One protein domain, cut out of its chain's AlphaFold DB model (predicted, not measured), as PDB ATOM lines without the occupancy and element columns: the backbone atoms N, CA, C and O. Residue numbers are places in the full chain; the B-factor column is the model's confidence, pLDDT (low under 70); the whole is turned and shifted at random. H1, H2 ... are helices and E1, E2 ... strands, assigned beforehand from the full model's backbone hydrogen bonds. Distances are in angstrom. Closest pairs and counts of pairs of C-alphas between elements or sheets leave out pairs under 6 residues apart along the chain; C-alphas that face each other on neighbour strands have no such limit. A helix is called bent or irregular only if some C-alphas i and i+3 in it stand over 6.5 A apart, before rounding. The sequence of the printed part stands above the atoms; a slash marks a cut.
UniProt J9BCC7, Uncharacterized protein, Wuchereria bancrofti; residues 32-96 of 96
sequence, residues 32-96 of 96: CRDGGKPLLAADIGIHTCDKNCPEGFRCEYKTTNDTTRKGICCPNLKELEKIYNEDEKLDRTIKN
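AT A GLANCE: This is residues 32 to 96 of the 96 residues of an uncharacterized protein of Wuchereria bancrofti (UniProt J9BCC7). Picture a small head made largely of loops, built on a short two-stranded hairpin, E1 and E2, with one long helix, H1, running away from it as an arm. Residues 84 to 96, of which 84 to 94 belong to H1, stick out from this head, and the loop of residues 61 to 71 between the strands reaches the opposite end of the long axis. The printed part has 65 residues, with two named strands and one named helix in the order E1, E2, H1; the strands form an antiparallel sheet in the order E1 - E2, and the class is mixed, helices and strands, with under half of the residues in named elements. The whole is loose, with a radius of gyration of the C-alphas of 15.3 A, and spans 55 by 25 by 17 A, the arm making much of the length.

HOW THE PARTS SIT: Start at Cys 32 and read through residues 32 to 56, a long stretch with no named element; in it, residues 40 to 41 pair with residues 45 to 46, antiparallel. Next come E1, residues 57 to 60, and E2, residues 72 to 75, a hairpin of antiparallel neighbours with 138 degrees between their directions. Look at C-alphas 57 and 75, which face each other at 4.5 A, and then at N 58 and O 74, within hydrogen-bond range at 2.8 A, as are N 72 and O 60 at 2.9 A. A tight link of one residue leads from E2 to H1, residues 77 to 94. The closest C-alphas of E1 and H1 are those of Phe 57 and Glu 79, 7.8 A apart, while their centres are 20.6 A apart. Within H1, 13 of 14 O i to N i+4 pairs are within hydrogen-bond range.

IN THESE COORDINATES: Find C-alpha 57 at (526.103, 397.972, 373.494); from there E1 runs 9.3 A to C-alpha 60. E2 covers 9.9 A from C-alpha 72 to C-alpha 75. Find C-alpha 77 at (533.096, 393.619, 373.341), where H1 begins; it runs 26.3 A to C-alpha 94 at (521.109, 370.855, 367.949), and it is not bent.

THE WHOLE: The two C-alphas farthest apart are those of Asn 65 and Asn 96, the chain's last residue, at 55.3 A. Without residues 84 to 96, the body of 52 residues spans 34 by 25 by 17 A, with a radius of gyration of 11.1 A. The printed part has no cut, and the link from E1 to E2, 11 residues, is long. In the B-factor column the mean pLDDT of the printed part is 71.9; look for values under 70 at residues 42 to 43, 62 to 70 and 84 to 96 of this model.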
ATOM      1  N   CYS A  32     533.869 405.846 369.274       82.75
ATOM      2  CA  CYS A  32     533.725 405.507 370.683       82.75
ATOM      3  C   CYS A  32     535.017 405.818 371.445       82.75
ATOM      4  O   CYS A  32     536.085 405.994 370.847       82.75
ATOM      5  N   ARG A  33     534.943 405.861 372.776       80.94
ATOM      6  CA  ARG A  33     536.096 406.154 373.637       80.94
ATOM      7  C   ARG A  33     537.251 405.179 373.418       80.94
ATOM      8  O   ARG A  33     538.406 405.591 373.443       80.94
ATOM      9  N   ASP A  34     536.924 403.921 373.156       78.94
ATOM     10  CA  ASP A  34     537.885 402.851 372.883       78.94
ATOM     11  C   ASP A  34     538.400 402.853 371.425       78.94
ATOM     12  O   ASP A  34     539.090 401.931 371.000       78.94
ATOM     13  N   GLY A  35     538.053 403.866 370.619       78.69
ATOM     14  CA  GLY A  35     538.429 403.971 369.204       78.69
ATOM     15  C   GLY A  35     537.566 403.135 368.251       78.69
ATOM     16  O   GLY A  35     537.697 403.265 367.036       78.69
ATOM     17  N   GLY A  36     536.660 402.312 368.787       80.44
ATOM     18  CA  GLY A  36     535.675 401.559 368.013       80.44
ATOM     19  C   GLY A  36     534.656 402.454 367.301       80.44
ATOM     20  O   GLY A  36     534.494 403.633 367.624       80.44
ATOM     21  N   LYS A  37     533.944 401.879 366.328       84.44
ATOM     22  CA  LYS A  37     532.830 402.550 365.649       84.44
ATOM     23  C   LYS A  37     531.519 402.325 366.417       84.44
ATOM     24  O   LYS A  37     531.329 401.238 366.966       84.44
ATOM     25  N   PRO A  38     530.632 403.331 366.484       86.31
ATOM     26  CA  PRO A  38     529.324 403.199 367.106       86.31
ATOM     27  C   PRO A  38     528.414 402.292 366.283       86.31
ATOM     28  O   PRO A  38     528.677 402.012 365.112       86.31
ATOM     29  N   LEU A  39     527.314 401.871 366.897       85.31
ATOM     30  CA  LEU A  39     526.264 401.132 366.219       85.31
ATOM     31  C   LEU A  39     525.615 402.004 365.137       85.31
ATOM     32  O   LEU A  39     525.111 403.094 365.419       85.31
ATOM     33  N   LEU A  40     525.621 401.492 363.910       82.75
ATOM     34  CA  LEU A  40     524.978 402.085 362.744       82.75
ATOM     35  C   LEU A  40     523.727 401.270 362.406       82.75
ATOM     36  O   LEU A  40     523.772 400.041 362.395       82.75
ATOM     37  N   ALA A  41     522.624 401.950 362.132       74.81
ATOM     38  CA  ALA A  41     521.368 401.360 361.698       74.81
ATOM     39  C   ALA A  41     520.934 402.013 360.383       74.81
ATOM     40  O   ALA A  41     521.015 403.232 360.242       74.81
ATOM     41  N   ALA A  42     520.468 401.194 359.439       69.56
ATOM     42  CA  ALA A  42     520.175 401.610 358.066       69.56
ATOM     43  C   ALA A  42     519.193 402.795 357.984       69.56
ATOM     44  O   ALA A  42     519.413 403.715 357.210       69.56
ATOM     45  N   ASP A  43     518.170 402.818 358.844       67.62
ATOM     46  CA  ASP A  43     517.089 403.812 358.761       67.62
ATOM     47  C   ASP A  43     517.342 405.106 359.554       67.62
ATOM     48  O   ASP A  43     516.639 406.097 359.374       67.62
ATOM     49  N   ILE A  44     518.279 405.086 360.509       70.25
ATOM     50  CA  ILE A  44     518.482 406.189 361.472       70.25
ATOM     51  C   ILE A  44     519.934 406.675 361.549       70.25
ATOM     52  O   ILE A  44     520.226 407.620 362.284       70.25
ATOM     53  N   GLY A  45     520.859 406.027 360.837       76.56
ATOM     54  CA  GLY A  45     522.288 406.304 360.923       76.56
ATOM     55  C   GLY A  45     522.870 405.870 362.270       76.56
ATOM     56  O   GLY A  45     522.814 404.698 362.634       76.56
ATOM     57  N   ILE A  46     523.460 406.800 363.026       76.31
ATOM     58  CA  ILE A  46     524.054 406.484 364.336       76.31
ATOM     59  C   ILE A  46     522.952 406.167 365.337       76.31
ATOM     60  O   ILE A  46     522.109 407.015 365.642       76.31
ATOM     61  N   HIS A  47     523.021 404.988 365.944       81.31
ATOM     62  CA  HIS A  47     522.145 404.662 367.052       81.31
ATOM     63  C   HIS A  47     522.503 405.519 368.272       81.31
ATOM     64  O   HIS A  47     523.588 405.412 368.853       81.31
ATOM     65  N   THR A  48     521.568 406.379 368.669       81.94
ATOM     66  CA  THR A  48     521.704 407.237 369.848       81.94
ATOM     67  C   THR A  48     521.056 406.600 371.074       81.94
ATOM     68  O   THR A  48     520.205 405.717 370.962       81.94
ATOM     69  N   CYS A  49     521.450 407.050 372.263       80.75
ATOM     70  CA  CYS A  49     520.956 406.505 373.527       80.75
ATOM     71  C   CYS A  49     519.525 406.924 373.886       80.75
ATOM     72  O   CYS A  49     519.001 406.444 374.888       80.75
ATOM     73  N   ASP A  50     518.878 407.784 373.089       74.94
ATOM     74  CA  ASP A  50     517.509 408.256 373.340       74.94
ATOM     75  C   ASP A  50     516.506 407.108 373.513       74.94
ATOM     76  O   ASP A  50     515.550 407.223 374.275       74.94
ATOM     77  N   LYS A  51     516.716 406.001 372.790       70.31
ATOM     78  CA  LYS A  51     515.831 404.826 372.790       70.31
ATOM     79  C   LYS A  51     516.399 403.635 373.565       70.31
ATOM     80  O   LYS A  51     515.891 402.529 373.415       70.31
ATOM     81  N   ASN A  52     517.402 403.874 374.415       79.25
ATOM     82  CA  ASN A  52     518.237 402.848 375.041       79.25
ATOM     83  C   ASN A  52     519.113 402.097 374.016       79.25
ATOM     84  O   ASN A  52     518.763 401.983 372.843       79.25
ATOM     85  N   CYS A  53     520.280 401.612 374.441       85.81
ATOM     86  CA  CYS A  53     521.144 400.816 373.564       85.81
ATOM     87  C   CYS A  53     520.726 399.338 373.586       85.81
ATOM     88  O   CYS A  53     520.311 398.851 374.642       85.81
ATOM     89  N   PRO A  54     520.828 398.627 372.450       84.81
ATOM     90  CA  PRO A  54     520.584 397.191 372.407       84.81
ATOM     91  C   PRO A  54     521.619 396.412 373.229       84.81
ATOM     92  O   PRO A  54     522.677 396.933 373.590       84.81
ATOM     93  N   GLU A  55     521.305 395.152 373.527       82.62
ATOM     94  CA  GLU A  55     522.170 394.278 374.319       82.62
ATOM     95  C   GLU A  55     523.552 394.107 373.669       82.62
ATOM     96  O   GLU A  55     523.680 394.028 372.447       82.62
ATOM     97  N   GLY A  56     524.605 394.118 374.490       81.25
ATOM     98  CA  GLY A  56     525.985 394.140 374.008       81.25
ATOM     99  C   GLY A  56     526.488 395.526 373.591       81.25
ATOM    100  O   GLY A  56     527.633 395.642 373.158       81.25
ATOM    101  N   PHE A  57     525.690 396.590 373.747       86.62
ATOM    102  CA  PHE A  57     526.103 397.972 373.494       86.62
ATOM    103  C   PHE A  57     525.902 398.857 374.726       86.62
ATOM    104  O   PHE A  57     524.867 398.839 375.387       86.62
ATOM    105  N   ARG A  58     526.897 399.700 375.015       87.44
ATOM    106  CA  ARG A  58     526.871 400.679 376.102       87.44
ATOM    107  C   ARG A  58     526.691 402.082 375.543       87.44
ATOM    108  O   ARG A  58     527.325 402.456 374.561       87.44
ATOM    109  N   CYS A  59     525.872 402.881 376.215       85.94
ATOM    110  CA  CYS A  59     525.762 404.298 375.908       85.94
ATOM    111  C   CYS A  59     527.044 405.050 376.297       85.94
ATOM    112  O   CYS A  59     527.456 405.017 377.460       85.94
ATOM    113  N   GLU A  60     527.642 405.768 375.349       84.69
ATOM    114  CA  GLU A  60     528.759 406.679 375.589       84.69
ATOM    115  C   GLU A  60     528.384 408.121 375.245       84.69
ATOM    116  O   GLU A  60     527.901 408.431 374.154       84.69
ATOM    117  N   TYR A  61     528.642 409.027 376.188       73.12
ATOM    118  CA  TYR A  61     528.477 410.466 376.003       73.12
ATOM    119  C   TYR A  61     529.839 411.093 375.712       73.12
ATOM    120  O   TYR A  61     530.819 410.822 376.411       73.12
ATOM    121  N   LYS A  62     529.915 411.966 374.703       61.34
ATOM    122  CA  LYS A  62     531.130 412.752 374.466       61.34
ATOM    123  C   LYS A  62     531.287 413.729 375.637       61.34
ATOM    124  O   LYS A  62     530.380 414.508 375.908       61.34
ATOM    125  N   THR A  63     532.426 413.686 376.326       51.19
ATOM    126  CA  THR A  63     532.804 414.469 377.523       51.19
ATOM    127  C   THR A  63     532.998 415.971 377.267       51.19
ATOM    128  O   THR A  63     533.898 416.609 377.804       51.19
ATOM    129  N   THR A  64     532.157 416.575 376.441       48.16
ATOM    130  CA  THR A  64     532.085 418.025 376.274       48.16
ATOM    131  C   THR A  64     530.732 418.463 376.796       48.16
ATOM    132  O   THR A  64     529.744 417.890 376.353       48.16
ATOM    133  N   ASN A  65     530.732 419.418 377.736       47.84
ATOM    134  CA  ASN A  65     529.616 420.127 378.394       47.84
ATOM    135  C   ASN A  65     528.553 420.671 377.416       47.84
ATOM    136  O   ASN A  65     528.289 421.864 377.344       47.84
ATOM    137  N   ASP A  66     527.969 419.797 376.621       44.31
ATOM    138  CA  ASP A  66     527.040 420.119 375.564       44.31
ATOM    139  C   ASP A  66     525.847 419.206 375.796       44.31
ATOM    140  O   ASP A  66     525.753 418.089 375.284       44.31
ATOM    141  N   THR A  67     524.952 419.686 376.657       47.84
ATOM    142  CA  THR A  67     523.672 419.069 377.040       47.84
ATOM    143  C   THR A  67     522.765 418.757 375.843       47.84
ATOM    144  O   THR A  67     521.693 418.186 376.006       47.84
ATOM    145  N   THR A  68     523.196 419.132 374.641       50.84
ATOM    146  CA  THR A  68     522.512 418.982 373.362       50.84
ATOM    147  C   THR A  68     522.924 417.721 372.591       50.84
ATOM    148  O   THR A  68     522.232 417.333 371.649       50.84
ATOM    149  N   ARG A  69     524.038 417.057 372.945       59.66
ATOM    150  CA  ARG A  69     524.502 415.859 372.224       59.66
ATOM    151  C   ARG A  69     523.937 414.580 372.835       59.66
ATOM    152  O   ARG A  69     524.345 414.148 373.910       59.66
ATOM    153  N   LYS A  70     523.032 413.952 372.084       66.81
ATOM    154  CA  LYS A  70     522.532 412.596 372.332       66.81
ATOM    155  C   LYS A  70     523.726 411.634 372.392       66.81
ATOM    156  O   LYS A  70     524.581 411.670 371.506       66.81
ATOM    157  N   GLY A  71     523.818 410.824 373.448       76.44
ATOM    158  CA  GLY A  71     524.864 409.801 373.563       76.44
ATOM    159  C   GLY A  71     524.797 408.808 372.399       76.44
ATOM    160  O   GLY A  71     523.744 408.663 371.777       76.44
ATOM    161  N   ILE A  72     525.900 408.124 372.108       85.06
ATOM    162  CA  ILE A  72     526.002 407.119 371.039       85.06
ATOM    163  C   ILE A  72     526.115 405.713 371.632       85.06
ATOM    164  O   ILE A  72     526.721 405.527 372.686       85.06
ATOM    165  N   CYS A  73     525.539 404.716 370.966       86.81
ATOM    166  CA  CYS A  73     525.661 403.323 371.387       86.81
ATOM    167  C   CYS A  73     526.963 402.717 370.860       86.81
ATOM    168  O   CYS A  73     527.158 402.587 369.653       86.81
ATOM    169  N   CYS A  74     527.851 402.339 371.774       88.38
ATOM    170  CA  CYS A  74     529.167 401.783 371.489       88.38
ATOM    171  C   CYS A  74     529.229 400.297 371.853       88.38
ATOM    172  O   CYS A  74     528.643 399.899 372.861       88.38
ATOM    173  N   PRO A  75     529.923 399.463 371.065       87.31
ATOM    174  CA  PRO A  75     529.991 398.030 371.318       87.31
ATOM    175  C   PRO A  75     530.712 397.732 372.635       87.31
ATOM    176  O   PRO A  75     531.824 398.198 372.878       87.31
ATOM    177  N   ASN A  76     530.093 396.906 373.472       84.81
ATOM    178  CA  ASN A  76     530.708 396.315 374.649       84.81
ATOM    179  C   ASN A  76     531.224 394.924 374.276       84.81
ATOM    180  O   ASN A  76     530.504 393.931 374.372       84.81
ATOM    181  N   LEU A  77     532.488 394.853 373.852       76.94
ATOM    182  CA  LEU A  77     533.096 393.619 373.341       76.94
ATOM    183  C   LEU A  77     532.985 392.442 374.320       76.94
ATOM    184  O   LEU A  77     532.785 391.314 373.891       76.94
ATOM    185  N   LYS A  78     533.037 392.703 375.632       77.06
ATOM    186  CA  LYS A  78     532.928 391.670 376.672       77.06
ATOM    187  C   LYS A  78     531.516 391.090 376.802       77.06
ATOM    188  O   LYS A  78     531.362 389.956 377.242       77.06
ATOM    189  N   GLU A  79     530.487 391.874 376.501       77.56
ATOM    190  CA  GLU A  79     529.102 391.385 376.465       77.56
ATOM    191  C   GLU A  79     528.785 390.739 375.122       77.56
ATOM    192  O   GLU A  79     528.231 389.647 375.110       77.56
ATOM    193  N   LEU A  80     529.222 391.346 374.015       70.38
ATOM    194  CA  LEU A  80     529.087 390.756 372.681       70.38
ATOM    195  C   LEU A  80     529.723 389.365 372.621       70.38
ATOM    196  O   LEU A  80     529.104 388.432 372.127       70.38
ATOM    197  N   GLU A  81     530.918 389.198 373.188       76.00
ATOM    198  CA  GLU A  81     531.588 387.899 373.263       76.00
ATOM    199  C   GLU A  81     530.734 386.841 373.978       76.00
ATOM    200  O   GLU A  81     530.735 385.686 373.565       76.00
ATOM    201  N   LYS A  82     529.969 387.202 375.015       75.44
ATOM    202  CA  LYS A  82     529.097 386.242 375.710       75.44
ATOM    203  C   LYS A  82     527.938 385.792 374.832       75.44
ATOM    204  O   LYS A  82     527.726 384.592 374.728       75.44
ATOM    205  N   ILE A  83     527.270 386.737 374.171       73.25
ATOM    206  CA  ILE A  83     526.127 386.464 373.288       73.25
ATOM    207  C   ILE A  83     526.551 385.475 372.192       73.25
ATOM    208  O   ILE A  83     525.987 384.392 372.071       73.25
ATOM    209  N   TYR A  84     527.639 385.778 371.478       68.25
ATOM    210  CA  TYR A  84     528.103 384.918 370.387       68.25
ATOM    211  C   TYR A  84     528.637 383.553 370.857       68.25
ATOM    212  O   TYR A  84     528.501 382.565 370.138       68.25
ATOM    213  N   ASN A  85     529.217 383.460 372.059       69.69
ATOM    214  CA  ASN A  85     529.662 382.173 372.610       69.69
ATOM    215  C   ASN A  85     528.498 381.289 373.094       69.69
ATOM    216  O   ASN A  85     528.620 380.060 373.111       69.69
ATOM    217  N   GLU A  86     527.385 381.884 373.520       64.69
ATOM    218  CA  GLU A  86     526.188 381.143 373.922       64.69
ATOM    219  C   GLU A  86     525.447 380.579 372.703       64.69
ATOM    220  O   GLU A  86     525.084 379.397 372.708       64.69
ATOM    221  N   ASP A  87     525.339 381.357 371.624       58.81
ATOM    222  CA  ASP A  87     524.737 380.911 370.363       58.81
ATOM    223  C   ASP A  87     525.526 379.764 369.705       58.81
ATOM    224  O   ASP A  87     524.941 378.789 369.222       58.81
ATOM    225  N   GLU A  88     526.863 379.808 369.745       58.34
ATOM    226  CA  GLU A  88     527.700 378.730 369.202       58.34
ATOM    227  C   GLU A  88     527.516 377.408 369.971       58.34
ATOM    228  O   GLU A  88     527.537 376.314 369.393       58.34
ATOM    229  N   LYS A  89     527.289 377.483 371.286       56.94
ATOM    230  CA  LYS A  89     526.963 376.309 372.105       56.94
ATOM    231  C   LYS A  89     525.584 375.742 371.781       56.94
ATOM    232  O   LYS A  89     525.415 374.519 371.825       56.94
ATOM    233  N   LEU A  90     524.618 376.595 371.448       55.88
ATOM    234  CA  LEU A  90     523.275 376.166 371.075       55.88
ATOM    235  C   LEU A  90     523.286 375.425 369.725       55.88
ATOM    236  O   LEU A  90     522.733 374.328 369.639       55.88
ATOM    237  N   ASP A  91     524.003 375.933 368.712       55.31
ATOM    238  CA  ASP A  91     524.078 375.288 367.384       55.31
ATOM    239  C   ASP A  91     524.791 373.922 367.425       55.31
ATOM    240  O   ASP A  91     524.392 372.970 366.750       55.31
ATOM    241  N   ARG A  92     525.808 373.763 368.285       57.62
ATOM    242  CA  ARG A  92     526.461 372.455 368.494       57.62
ATOM    243  C   ARG A  92     525.570 371.437 369.204       57.62
ATOM    244  O   ARG A  92     525.745 370.243 368.990       57.62
ATOM    245  N   THR A  93     524.636 371.887 370.039       54.84
ATOM    246  CA  THR A  93     523.730 370.994 370.781       54.84
ATOM    247  C   THR A  93     522.594 370.474 369.897       54.84
ATOM    248  O   THR A  93     522.116 369.369 370.111       54.84
ATOM    249  N   ILE A  94     522.186 371.237 368.880       58.22
ATOM    250  CA  ILE A  94     521.109 370.855 367.949       58.22
ATOM    251  C   ILE A  94     521.609 369.888 366.856       58.22
ATOM    252  O   ILE A  94     520.826 369.124 366.296       58.22
ATOM    253  N   LYS A  95     522.912 369.894 366.554       55.09
ATOM    254  CA  LYS A  95     523.540 369.015 365.550       55.09
ATOM    255  C   LYS A  95     523.954 367.629 366.063       55.09
ATOM    256  O   LYS A  95     524.521 366.867 365.279       55.09
ATOM    257  N   ASN A  96     523.713 367.310 367.333       46.75
ATOM    258  CA  ASN A  96     524.168 366.078 367.986       46.75
ATOM    259  C   ASN A  96     522.993 365.240 368.497       46.75
ATOM    260  O   ASN A  96     523.172 364.006 368.584       46.75
TER     261      ASN A  96